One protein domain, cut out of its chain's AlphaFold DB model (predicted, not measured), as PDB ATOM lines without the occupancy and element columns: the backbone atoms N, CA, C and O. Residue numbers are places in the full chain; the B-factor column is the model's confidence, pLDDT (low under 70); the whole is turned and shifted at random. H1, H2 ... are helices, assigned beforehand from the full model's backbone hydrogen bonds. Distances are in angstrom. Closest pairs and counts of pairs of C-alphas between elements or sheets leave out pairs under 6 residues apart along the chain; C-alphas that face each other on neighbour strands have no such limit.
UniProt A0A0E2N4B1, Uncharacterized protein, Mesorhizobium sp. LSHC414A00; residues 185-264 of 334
ATOM      1  N   PRO A 185      57.030  80.840  68.781       77.88
ATOM      2  CA  PRO A 185      56.404  79.535  68.998       77.88
ATOM      3  C   PRO A 185      56.284  79.135  70.473       77.88
ATOM      4  O   PRO A 185      55.289  78.525  70.845       77.88
ATOM      5  N   ALA A 186      57.264  79.506  71.304       76.25
ATOM      6  CA  ALA A 186      57.263  79.201  72.736       76.25
ATOM      7  C   ALA A 186      56.160  79.959  73.493       76.25
ATOM      8  O   ALA A 186      55.496  79.404  74.364       76.25
ATOM      9  N   VAL A 187      55.937  81.223  73.125       78.56
ATOM     10  CA  VAL A 187      54.851  82.030  73.692       78.56
ATOM     11  C   VAL A 187      53.510  81.557  73.139       78.56
ATOM     12  O   VAL A 187      52.558  81.387  73.896       78.56
ATOM     13  N   ALA A 188      53.446  81.263  71.838       74.56
ATOM     14  CA  ALA A 188      52.241  80.772  71.186       74.56
ATOM     15  C   ALA A 188      51.726  79.478  71.825       74.56
ATOM     16  O   ALA A 188      50.535  79.397  72.095       74.56
ATOM     17  N   SER A 189      52.588  78.496  72.113       71.00
ATOM     18  CA  SER A 189      52.165  77.250  72.770       71.00
ATOM     19  C   SER A 189      51.585  77.502  74.161       71.00
ATOM     20  O   SER A 189      50.481  77.048  74.437       71.00
ATOM     21  N   SER A 190      52.259  78.307  74.992       70.44
ATOM     22  CA  SER A 190      51.754  78.644  76.332       70.44
ATOM     23  C   SER A 190      50.428  79.410  76.296       70.44
ATOM     24  O   SER A 190      49.540  79.167  77.108       70.44
ATOM     25  N   TRP A 191      50.265  80.292  75.306       71.94
ATOM     26  CA  TRP A 191      49.015  81.001  75.065       71.94
ATOM     27  C   TRP A 191      47.906  80.031  74.654       71.94
ATOM     28  O   TRP A 191      46.803  80.093  75.194       71.94
ATOM     29  N   PHE A 192      48.179  79.136  73.698       66.44
ATOM     30  CA  PHE A 192      47.215  78.135  73.239       66.44
ATOM     31  C   PHE A 192      46.737  77.252  74.390       66.44
ATOM     32  O   PHE A 192      45.529  77.071  74.524       66.44
ATOM     33  N   ASP A 193      47.644  76.760  75.232       70.44
ATOM     34  CA  ASP A 193      47.295  75.905  76.369       70.44
ATOM     35  C   ASP A 193      46.352  76.629  77.344       70.44
ATOM     36  O   ASP A 193      45.320  76.079  77.727       70.44
ATOM     37  N   GLN A 194      46.627  77.898  77.663       67.62
ATOM     38  CA  GLN A 194      45.768  78.686  78.552       67.62
ATOM     39  C   GLN A 194      44.428  79.072  77.931       67.62
ATOM     40  O   GLN A 194      43.404  79.007  78.606       67.62
ATOM     41  N   VAL A 195      44.392  79.440  76.647       66.12
ATOM     42  CA  VAL A 195      43.120  79.702  75.954       66.12
ATOM     43  C   VAL A 195      42.276  78.433  75.891       66.12
ATOM     44  O   VAL A 195      41.067  78.495  76.093       66.12
ATOM     45  N   MET A 196      42.889  77.275  75.641       65.75
ATOM     46  CA  MET A 196      42.188  75.991  75.665       65.75
ATOM     47  C   MET A 196      41.677  75.647  77.065       65.75
ATOM     48  O   MET A 196      40.556  75.150  77.191       65.75
ATOM     49  N   GLU A 197      42.449  75.936  78.111       70.06
ATOM     50  CA  GLU A 197      42.008  75.779  79.497       70.06
ATOM     51  C   GLU A 197      40.823  76.707  79.823       70.06
ATOM     52  O   GLU A 197      39.815  76.240  80.349       70.06
ATOM     53  N   GLU A 198      40.886  77.987  79.442       68.12
ATOM     54  CA  GLU A 198      39.806  78.966  79.642       68.12
ATOM     55  C   GLU A 198      38.532  78.585  78.883       68.12
ATOM     56  O   GLU A 198      37.435  78.610  79.444       68.12
ATOM     57  N   MET A 199      38.658  78.174  77.619       62.72
ATOM     58  CA  MET A 199      37.518  77.693  76.838       62.72
ATOM     59  C   MET A 199      36.909  76.430  77.452       62.72
ATOM     60  O   MET A 199      35.685  76.304  77.498       62.72
ATOM     61  N   SER A 200      37.739  75.513  77.958       64.94
ATOM     62  CA  SER A 200      37.259  74.314  78.651       64.94
ATOM     63  C   SER A 200      36.530  74.678  79.944       64.94
ATOM     64  O   SER A 200      35.469  74.119  80.221       64.94
ATOM     65  N   ARG A 201      37.051  75.652  80.704       71.69
ATOM     66  CA  ARG A 201      36.440  76.167  81.938       71.69
ATOM     67  C   ARG A 201      35.095  76.828  81.665       71.69
ATOM     68  O   ARG A 201      34.108  76.484  82.307       71.69
ATOM     69  N   SER A 202      35.054  77.715  80.675       72.38
ATOM     70  CA  SER A 202      33.842  78.416  80.248       72.38
ATOM     71  C   SER A 202      32.777  77.432  79.770       72.38
ATOM     72  O   SER A 202      31.641  77.489  80.223       72.38
ATOM     73  N   SER A 203      33.150  76.457  78.934       69.44
ATOM     74  CA  SER A 203      32.226  75.420  78.464       69.44
ATOM     75  C   SER A 203      31.724  74.519  79.596       69.44
ATOM     76  O   SER A 203      30.542  74.179  79.622       69.44
ATOM     77  N   ALA A 204      32.585  74.146  80.549       72.81
ATOM     78  CA  ALA A 204      32.176  73.372  81.718       72.81
ATOM     79  C   ALA A 204      31.194  74.156  82.597       72.81
ATOM     80  O   ALA A 204      30.171  73.605  82.996       72.81
ATOM     81  N   ARG A 205      31.467  75.444  82.834       79.69
ATOM     82  CA  ARG A 205      30.579  76.343  83.571       79.69
ATOM     83  C   ARG A 205      29.220  76.468  82.889       79.69
ATOM     84  O   ARG A 205      28.213  76.209  83.535       79.69
ATOM     85  N   THR A 206      29.190  76.783  81.594       77.94
ATOM     86  CA  THR A 206      27.937  76.882  80.833       77.94
ATOM     87  C   THR A 206      27.159  75.568  80.863       77.94
ATOM     88  O   THR A 206      25.959  75.589  81.100       77.94
ATOM     89  N   GLY A 207      27.828  74.418  80.721       76.25
ATOM     90  CA  GLY A 207      27.165  73.114  80.805       76.25
ATOM     91  C   GLY A 207      26.559  72.820  82.184       76.25
ATOM     92  O   GLY A 207      25.481  72.232  82.266       76.25
ATOM     93  N   ILE A 208      27.213  73.242  83.270       81.62
ATOM     94  CA  ILE A 208      26.669  73.118  84.633       81.62
ATOM     95  C   ILE A 208      25.480  74.065  84.818       81.62
ATOM     96  O   ILE A 208      24.433  73.625  85.279       81.62
ATOM     97  N   GLU A 209      25.602  75.327  84.402       83.25
ATOM     98  CA  GLU A 209      24.506  76.306  84.453       83.25
ATOM     99  C   GLU A 209      23.287  75.841  83.638       83.25
ATOM    100  O   GLU A 209      22.156  75.967  84.095       83.25
ATOM    101  N   GLU A 210      23.495  75.253  82.457       81.94
ATOM    102  CA  GLU A 210      22.436  74.646  81.642       81.94
ATOM    103  C   GLU A 210      21.799  73.430  82.317       81.94
ATOM    104  O   GLU A 210      20.579  73.289  82.283       81.94
ATOM    105  N   THR A 211      22.597  72.578  82.966       80.56
ATOM    106  CA  THR A 211      22.085  71.409  83.698       80.56
ATOM    107  C   THR A 211      21.238  71.839  84.893       80.56
ATOM    108  O   THR A 211      20.151  71.306  85.100       80.56
ATOM    109  N   VAL A 212      21.703  72.828  85.662       83.38
ATOM    110  CA  VAL A 212      20.961  73.387  86.801       83.38
ATOM    111  C   VAL A 212      19.686  74.072  86.325       83.38
ATOM    112  O   VAL A 212      18.631  73.843  86.904       83.38
ATOM    113  N   ARG A 213      19.751  74.851  85.238       85.62
ATOM    114  CA  ARG A 213      18.561  75.450  84.620       85.62
ATOM    115  C   ARG A 213      17.537  74.383  84.257       85.62
ATOM    116  O   ARG A 213      16.386  74.491  84.655       85.62
ATOM    117  N   TRP A 214      17.980  73.334  83.565       85.38
ATOM    118  CA  TRP A 214      17.120  72.223  83.183       85.38
ATOM    119  C   TRP A 214      16.486  71.547  84.406       85.38
ATOM    120  O   TRP A 214      15.283  71.317  84.396       85.38
ATOM    121  N   LEU A 215      17.254  71.288  85.473       82.50
ATOM    122  CA  LEU A 215      16.734  70.718  86.723       82.50
ATOM    123  C   LEU A 215      15.683  71.618  87.386       82.50
ATOM    124  O   LEU A 215      14.636  71.123  87.792       82.50
ATOM    125  N   LEU A 216      15.939  72.927  87.468       82.19
ATOM    126  CA  LEU A 216      14.991  73.895  88.029       82.19
ATOM    127  C   LEU A 216      13.704  73.985  87.202       82.19
ATOM    128  O   LEU A 216      12.632  74.172  87.767       82.19
ATOM    129  N   ASP A 217      13.792  73.816  85.882       84.25
ATOM    130  CA  ASP A 217      12.632  73.800  84.987       84.25
ATOM    131  C   ASP A 217      11.819  72.494  85.064       84.25
ATOM    132  O   ASP A 217      10.688  72.455  84.587       84.25
ATOM    133  N   GLN A 218      12.365  71.419  85.648       83.75
ATOM    134  CA  GLN A 218      11.610  70.186  85.916       83.75
ATOM    135  C   GLN A 218      10.842  70.221  87.248       83.75
ATOM    136  O   GLN A 218       9.997  69.354  87.472       83.75
ATOM    137  N   LEU A 219      11.131  71.176  88.136       80.25
ATOM    138  CA  LEU A 219      10.469  71.285  89.435       80.25
ATOM    139  C   LEU A 219       9.150  72.068  89.313       80.25
ATOM    140  O   LEU A 219       9.126  73.101  88.640       80.25
ATOM    141  N   PRO A 220       8.065  71.628  89.978       82.38
ATOM    142  CA  PRO A 220       6.846  72.422  90.104       82.38
ATOM    143  C   PRO A 220       7.142  73.788  90.738       82.38
ATOM    144  O   PRO A 220       7.986  73.882  91.631       82.38
ATOM    145  N   ASP A 221       6.420  74.836  90.332       77.81
ATOM    146  CA  ASP A 221       6.663  76.214  90.801       77.81
ATOM    147  C   ASP A 221       6.629  76.348  92.338       77.81
ATOM    148  O   ASP A 221       7.381  77.133  92.921       77.81
ATOM    149  N   GLU A 222       5.800  75.533  92.993       77.12
ATOM    150  CA  GLU A 222       5.651  75.442  94.450       77.12
ATOM    151  C   GLU A 222       6.929  74.951  95.151       77.12
ATOM    152  O   GLU A 222       7.283  75.462  96.212       77.12
ATOM    153  N   GLU A 223       7.645  73.997  94.547       70.50
ATOM    154  CA  GLU A 223       8.907  73.451  95.066       70.50
ATOM    155  C   GLU A 223      10.117  74.274  94.612       70.50
ATOM    156  O   GLU A 223      11.103  74.397  95.339       70.50
ATOM    157  N   ARG A 224      10.040  74.876  93.419       77.44
ATOM    158  CA  ARG A 224      11.082  75.753  92.875       77.44
ATOM    159  C   ARG A 224      11.238  77.027  93.702       77.44
ATOM    160  O   ARG A 224      12.333  77.581  93.753       77.44
ATOM    161  N   GLY A 225      10.158  77.528  94.309       77.25
ATOM    162  CA  GLY A 225      10.195  78.716  95.169       77.25
ATOM    163  C   GLY A 225      10.718  79.973  94.464       77.25
ATOM    164  O   GLY A 225      11.319  80.831  95.104       77.25
ATOM    165  N   GLY A 226      10.553  80.059  93.138       80.50
ATOM    166  CA  GLY A 226      11.091  81.147  92.312       80.50
ATOM    167  C   GLY A 226      12.610  81.117  92.106       80.50
ATOM    168  O   GLY A 226      13.145  82.059  91.528       80.50
ATOM    169  N   MET A 227      13.305  80.057  92.537       82.69
ATOM    170  CA  MET A 227      14.760  79.962  92.440       82.69
ATOM    171  C   MET A 227      15.236  80.013  90.982       82.69
ATOM    172  O   MET A 227      14.787  79.249  90.113       82.69
ATOM    173  N   THR A 228      16.175  80.921  90.730       87.12
ATOM    174  CA  THR A 228      16.865  81.085  89.450       87.12
ATOM    175  C   THR A 228      18.265  80.468  89.476       87.12
ATOM    176  O   THR A 228      18.790  80.075  90.520       87.12
ATOM    177  N   VAL A 229      18.891  80.374  88.299       81.94
ATOM    178  CA  VAL A 229      20.290  79.935  88.190       81.94
ATOM    179  C   VAL A 229      21.224  80.947  88.860       81.94
ATOM    180  O   VAL A 229      22.186  80.534  89.504       81.94
ATOM    181  N   GLU A 230      20.938  82.253  88.765       85.38
ATOM    182  CA  GLU A 230      21.681  83.280  89.501       85.38
ATOM    183  C   GLU A 230      21.587  83.093  91.020       85.38
ATOM    184  O   GLU A 230      22.603  83.210  91.707       85.38
ATOM    185  N   ASP A 231      20.408  82.756  91.551       85.19
ATOM    186  CA  ASP A 231      20.242  82.503  92.987       85.19
ATOM    187  C   ASP A 231      21.075  81.298  93.428       85.19
ATOM    188  O   ASP A 231      21.816  81.385  94.409       85.19
ATOM    189  N   TRP A 232      21.046  80.208  92.653       87.19
ATOM    190  CA  TRP A 232      21.867  79.023  92.908       87.19
ATOM    191  C   TRP A 232      23.371  79.324  92.859       87.19
ATOM    192  O   TRP A 232      24.116  78.884  93.732       87.19
ATOM    193  N   LEU A 233      23.835  80.116  91.886       85.44
ATOM    194  CA  LEU A 233      25.243  80.518  91.787       85.44
ATOM    195  C   LEU A 233      25.724  81.292  93.026       85.44
ATOM    196  O   LEU A 233      26.900  81.192  93.393       85.44
ATOM    197  N   ASN A 234      24.824  82.033  93.675       88.19
ATOM    198  CA  ASN A 234      25.102  82.798  94.889       88.19
ATOM    199  C   ASN A 234      24.936  81.981  96.181       88.19
ATOM    200  O   ASN A 234      25.363  82.437  97.244       88.19
ATOM    201  N   MET A 235      24.363  80.776  96.116       85.88
ATOM    202  CA  MET A 235      24.276  79.891  97.275       85.88
ATOM    203  C   MET A 235      25.663  79.423  97.710       85.88
ATOM    204  O   MET A 235      26.527  79.100  96.891       85.88
ATOM    205  N   ILE A 236      25.851  79.341  99.025       85.38
ATOM    206  CA  ILE A 236      27.076  78.828  99.631       85.38
ATOM    207  C   ILE A 236      27.060  77.303  99.556       85.38
ATOM    208  O   ILE A 236      26.123  76.655 100.024       85.38
ATOM    209  N   ASN A 237      28.116  76.726  98.991       79.81
ATOM    210  CA  ASN A 237      28.326  75.291  99.032       79.81
ATOM    211  C   ASN A 237      28.675  74.873 100.477       79.81
ATOM    212  O   ASN A 237      29.668  75.363 101.026       79.81
ATOM    213  N   PRO A 238      27.908  73.957 101.095       74.75
ATOM    214  CA  PRO A 238      28.112  73.549 102.485       74.75
ATOM    215  C   PRO A 238      29.461  72.860 102.745       74.75
ATOM    216  O   PRO A 238      29.938  72.882 103.875       74.75
ATOM    217  N   GLU A 239      30.097  72.271 101.730       76.00
ATOM    218  CA  GLU A 239      31.368  71.547 101.888       76.00
ATOM    219  C   GLU A 239      32.591  72.467 101.865       76.00
ATOM    220  O   GLU A 239      33.610  72.182 102.490       76.00
ATOM    221  N   THR A 240      32.505  73.567 101.122       76.19
ATOM    222  CA  THR A 240      33.643  74.469 100.877       76.19
ATOM    223  C   THR A 240      33.450  75.851 101.486       76.19
ATOM    224  O   THR A 240      34.403  76.623 101.521       76.19
ATOM    225  N   ALA A 241      32.246  76.155 101.985       83.62
ATOM    226  CA  ALA A 241      31.844  77.458 102.516       83.62
ATOM    227  C   ALA A 241      32.036  78.631 101.530       83.62
ATOM    228  O   ALA A 241      32.058  79.794 101.930       83.62
ATOM    229  N   GLU A 242      32.133  78.336 100.232       83.00
ATOM    230  CA  GLU A 242      32.257  79.311  99.149       83.00
ATOM    231  C   GLU A 242      30.996  79.299  98.270       83.00
ATOM    232  O   GLU A 242      30.353  78.252  98.135       83.00
ATOM    233  N   PRO A 243      30.628  80.427  97.639       84.94
ATOM    234  CA  PRO A 243      29.529  80.444  96.682       84.94
ATOM    235  C   PRO A 243      29.852  79.583  95.451       84.94
ATOM    236  O   PRO A 243      31.002  79.539  94.999       84.94
ATOM    237  N   TYR A 244      28.846  78.936  94.855       78.62
ATOM    238  CA  TYR A 244      29.038  78.101  93.657       78.62
ATOM    239  C   TYR A 244      29.677  78.868  92.487       78.62
ATOM    240  O   TYR A 244      30.495  78.305  91.757       78.62
ATOM    241  N   ALA A 245      29.403  80.170  92.358       82.62
ATOM    242  CA  ALA A 245      30.069  81.047  91.399       82.62
ATOM    243  C   ALA A 245      31.603  81.067  91.559       82.62
ATOM    244  O   ALA A 245      32.325  81.048  90.560       82.62
ATOM    245  N   ALA A 246      32.111  81.066  92.796       81.25
ATOM    246  CA  ALA A 246      33.548  81.044  93.077       81.25
ATOM    247  C   ALA A 246      34.167  79.671  92.775       81.25
ATOM    248  O   ALA A 246      35.273  79.587  92.239       81.25
ATOM    249  N   LEU A 247      33.429  78.590  93.030       80.25
ATOM    250  CA  LEU A 247      33.878  77.231  92.718       80.25
ATOM    251  C   LEU A 247      33.985  76.986  91.208       80.25
ATOM    252  O   LEU A 247      34.948  76.371  90.748       80.25
ATOM    253  N   LEU A 248      33.031  77.504  90.433       76.06
ATOM    254  CA  LEU A 248      33.019  77.405  88.970       76.06
ATOM    255  C   LEU A 248      34.072  78.296  88.296       76.06
ATOM    256  O   LEU A 248      34.448  78.036  87.152       76.06
ATOM    257  N   ALA A 249      34.591  79.305  89.000       71.12
ATOM    258  CA  ALA A 249      35.707  80.122  88.529       71.12
ATOM    259  C   ALA A 249      37.065  79.388  88.583       71.12
ATOM    260  O   ALA A 249      38.017  79.818  87.935       71.12
ATOM    261  N   ASN A 250      37.167  78.263  89.302       69.56
ATOM    262  CA  ASN A 250      38.399  77.482  89.437       69.56
ATOM    263  C   ASN A 250      38.324  76.165  88.639       69.56
ATOM    264  O   ASN A 250      37.465  75.322  88.890       69.56
ATOM    265  N   THR A 251      39.259  75.941  87.705       58.69
ATOM    266  CA  THR A 251      39.271  74.768  86.807       58.69
ATOM    267  C   THR A 251      39.338  73.431  87.540       58.69
ATOM    268  O   THR A 251      38.671  72.475  87.141       58.69
ATOM    269  N   ALA A 252      40.113  73.348  88.624       59.38
ATOM    270  CA  ALA A 252      40.265  72.112  89.390       59.38
ATOM    271  C   ALA A 252      38.971  71.743  90.134       59.38
ATOM    272  O   ALA A 252      38.581  70.577  90.161       59.38
ATOM    273  N   ARG A 253      38.276  72.747  90.680       60.03
ATOM    274  CA  ARG A 253      37.027  72.570  91.438       60.03
ATOM    275  C   ARG A 253      35.807  72.393  90.525       60.03
ATOM    276  O   ARG A 253      34.934  71.583  90.822       60.03
ATOM    277  N   CYS A 254      35.791  73.045  89.363       58.56
ATOM    278  CA  CYS A 254      34.758  72.868  88.337       58.56
ATOM    279  C   CYS A 254      34.705  71.416  87.815       58.56
ATOM    280  O   CYS A 254      33.629  70.832  87.679       58.56
ATOM    281  N   ASN A 255      35.865  70.777  87.616       59.22
ATOM    282  CA  ASN A 255      35.926  69.365  87.224       59.22
ATOM    283  C   ASN A 255      35.459  68.402  88.333       59.22
ATOM    284  O   ASN A 255      34.891  67.357  88.019       59.22
ATOM    285  N   GLN A 256      35.647  68.747  89.613       59.16
ATOM    286  CA  GLN A 256      35.117  67.965  90.739       59.16
ATOM    287  C   GLN A 256      33.583  68.029  90.807       59.16
ATOM    288  O   GLN A 256      32.945  66.988  90.931       59.16
ATOM    289  N   LEU A 257      32.989  69.214  90.612       58.62
ATOM    290  CA  LEU A 257      31.528  69.389  90.545       58.62
ATOM    291  C   LEU A 257      30.897  68.619  89.372       58.62
ATOM    292  O   LEU A 257      29.808  68.057  89.478       58.62
ATOM    293  N   LYS A 258      31.605  68.537  88.241       57.12
ATOM    294  CA  LYS A 258      31.160  67.765  87.075       57.12
ATOM    295  C   LYS A 258      31.073  66.260  87.358       57.12
ATOM    296  O   LYS A 258      30.204  65.592  86.807       57.12
ATOM    297  N   LEU A 259      31.958  65.732  88.208       49.94
ATOM    298  CA  LEU A 259      31.966  64.324  88.617       49.94
ATOM    299  C   LEU A 259      30.879  64.015  89.657       49.94
ATOM    300  O   LEU A 259      30.318  62.924  89.618       49.94
ATOM    301  N   SER A 260      30.533  64.961  90.537       52.56
ATOM    302  CA  SER A 260      29.451  64.782  91.519       52.56
ATOM    303  C   SER A 260      28.049  64.867  90.904       52.56
ATOM    304  O   SER A 260      27.119  64.257  91.422       52.56
ATOM    305  N   CYS A 261      27.882  65.581  89.786       46.91
ATOM    306  CA  CYS A 261      26.593  65.731  89.096       46.91
ATOM    307  C   CYS A 261      26.334  64.687  87.987       46.91
ATOM    308  O   CYS A 261      25.319  64.770  87.296       46.91
ATOM    309  N   ALA A 262      27.226  63.713  87.777       40.66
ATOM    310  CA  ALA A 262      27.146  62.775  86.656       40.66
ATOM    311  C   ALA A 262      26.502  61.429  87.039       40.66
ATOM    312  O   ALA A 262      27.194  60.514  87.481       40.66
ATOM    313  N   PRO A 263      25.199  61.256  86.753       42.47
ATOM    314  CA  PRO A 263      24.772  59.981  86.169       42.47
ATOM    315  C   PRO A 263      24.370  60.052  84.685       42.47
ATOM    316  O   PRO A 263      24.122  59.003  84.103       42.47
ATOM    317  N   SER A 264      24.321  61.223  84.024       42.22
ATOM    318  CA  SER A 264      23.766  61.319  82.647       42.22
ATOM    319  C   SER A 264      24.629  62.019  81.577       42.22
ATOM    320  O   SER A 264      24.219  62.118  80.421       42.22
TER     321      SER A 264
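This is residues 185 to 264 of the 334 residues of an uncharacterized protein of Mesorhizobium sp. LSHC414A00 (UniProt A0A0E2N4B1). One long helix, H1, makes the domain's length; after residue 218 of H1 the backbone turns at H2 and folds back, with H3, H4 and H5 following one another back along part of H1. Residues 185 to 196 of H1 stick out. The printed part has 80 residues, five named helices, H1 to H5, and no named strand: all helix, loose, radius of gyration of the C-alphas 15.4 A, spans 57 by 25 by 22 A.

H1, residues 185 to 218, is 48.8 A long, from C-alpha 185 at (56.404, 79.535, 68.998). H2 is residues 221 to 224, H3 229 to 234, H4 244 to 248. H5, residues 251 to 260, 14.8 A, ends at (29.451, 64.782, 91.519).

H1, with residues 197 to 208 alone, touches H5; the closest C-alphas, of Arg 201 and Thr 251, are 5.8 A apart. H1, with residues 209 to 213 alone, only just touches H3, with 3 pairs of C-alphas within 8 A, closest Arg 213 and Val 229, 6.0 A. H3 touches H4, closest C-alphas Leu 233 and Ala 245, 4.9 A. Every O i to N i+4 pair is within hydrogen-bond range in H1, H3 and H4, and 5 of 6 in H5; H2 is too short for one.

The C-alphas farthest apart, of Pro 185 and Glu 222, stand 56.9 A apart. The printed part has no cut and no long link. Its mean pLDDT is 73.5; 23 residues are under 70, among them 250 to 264.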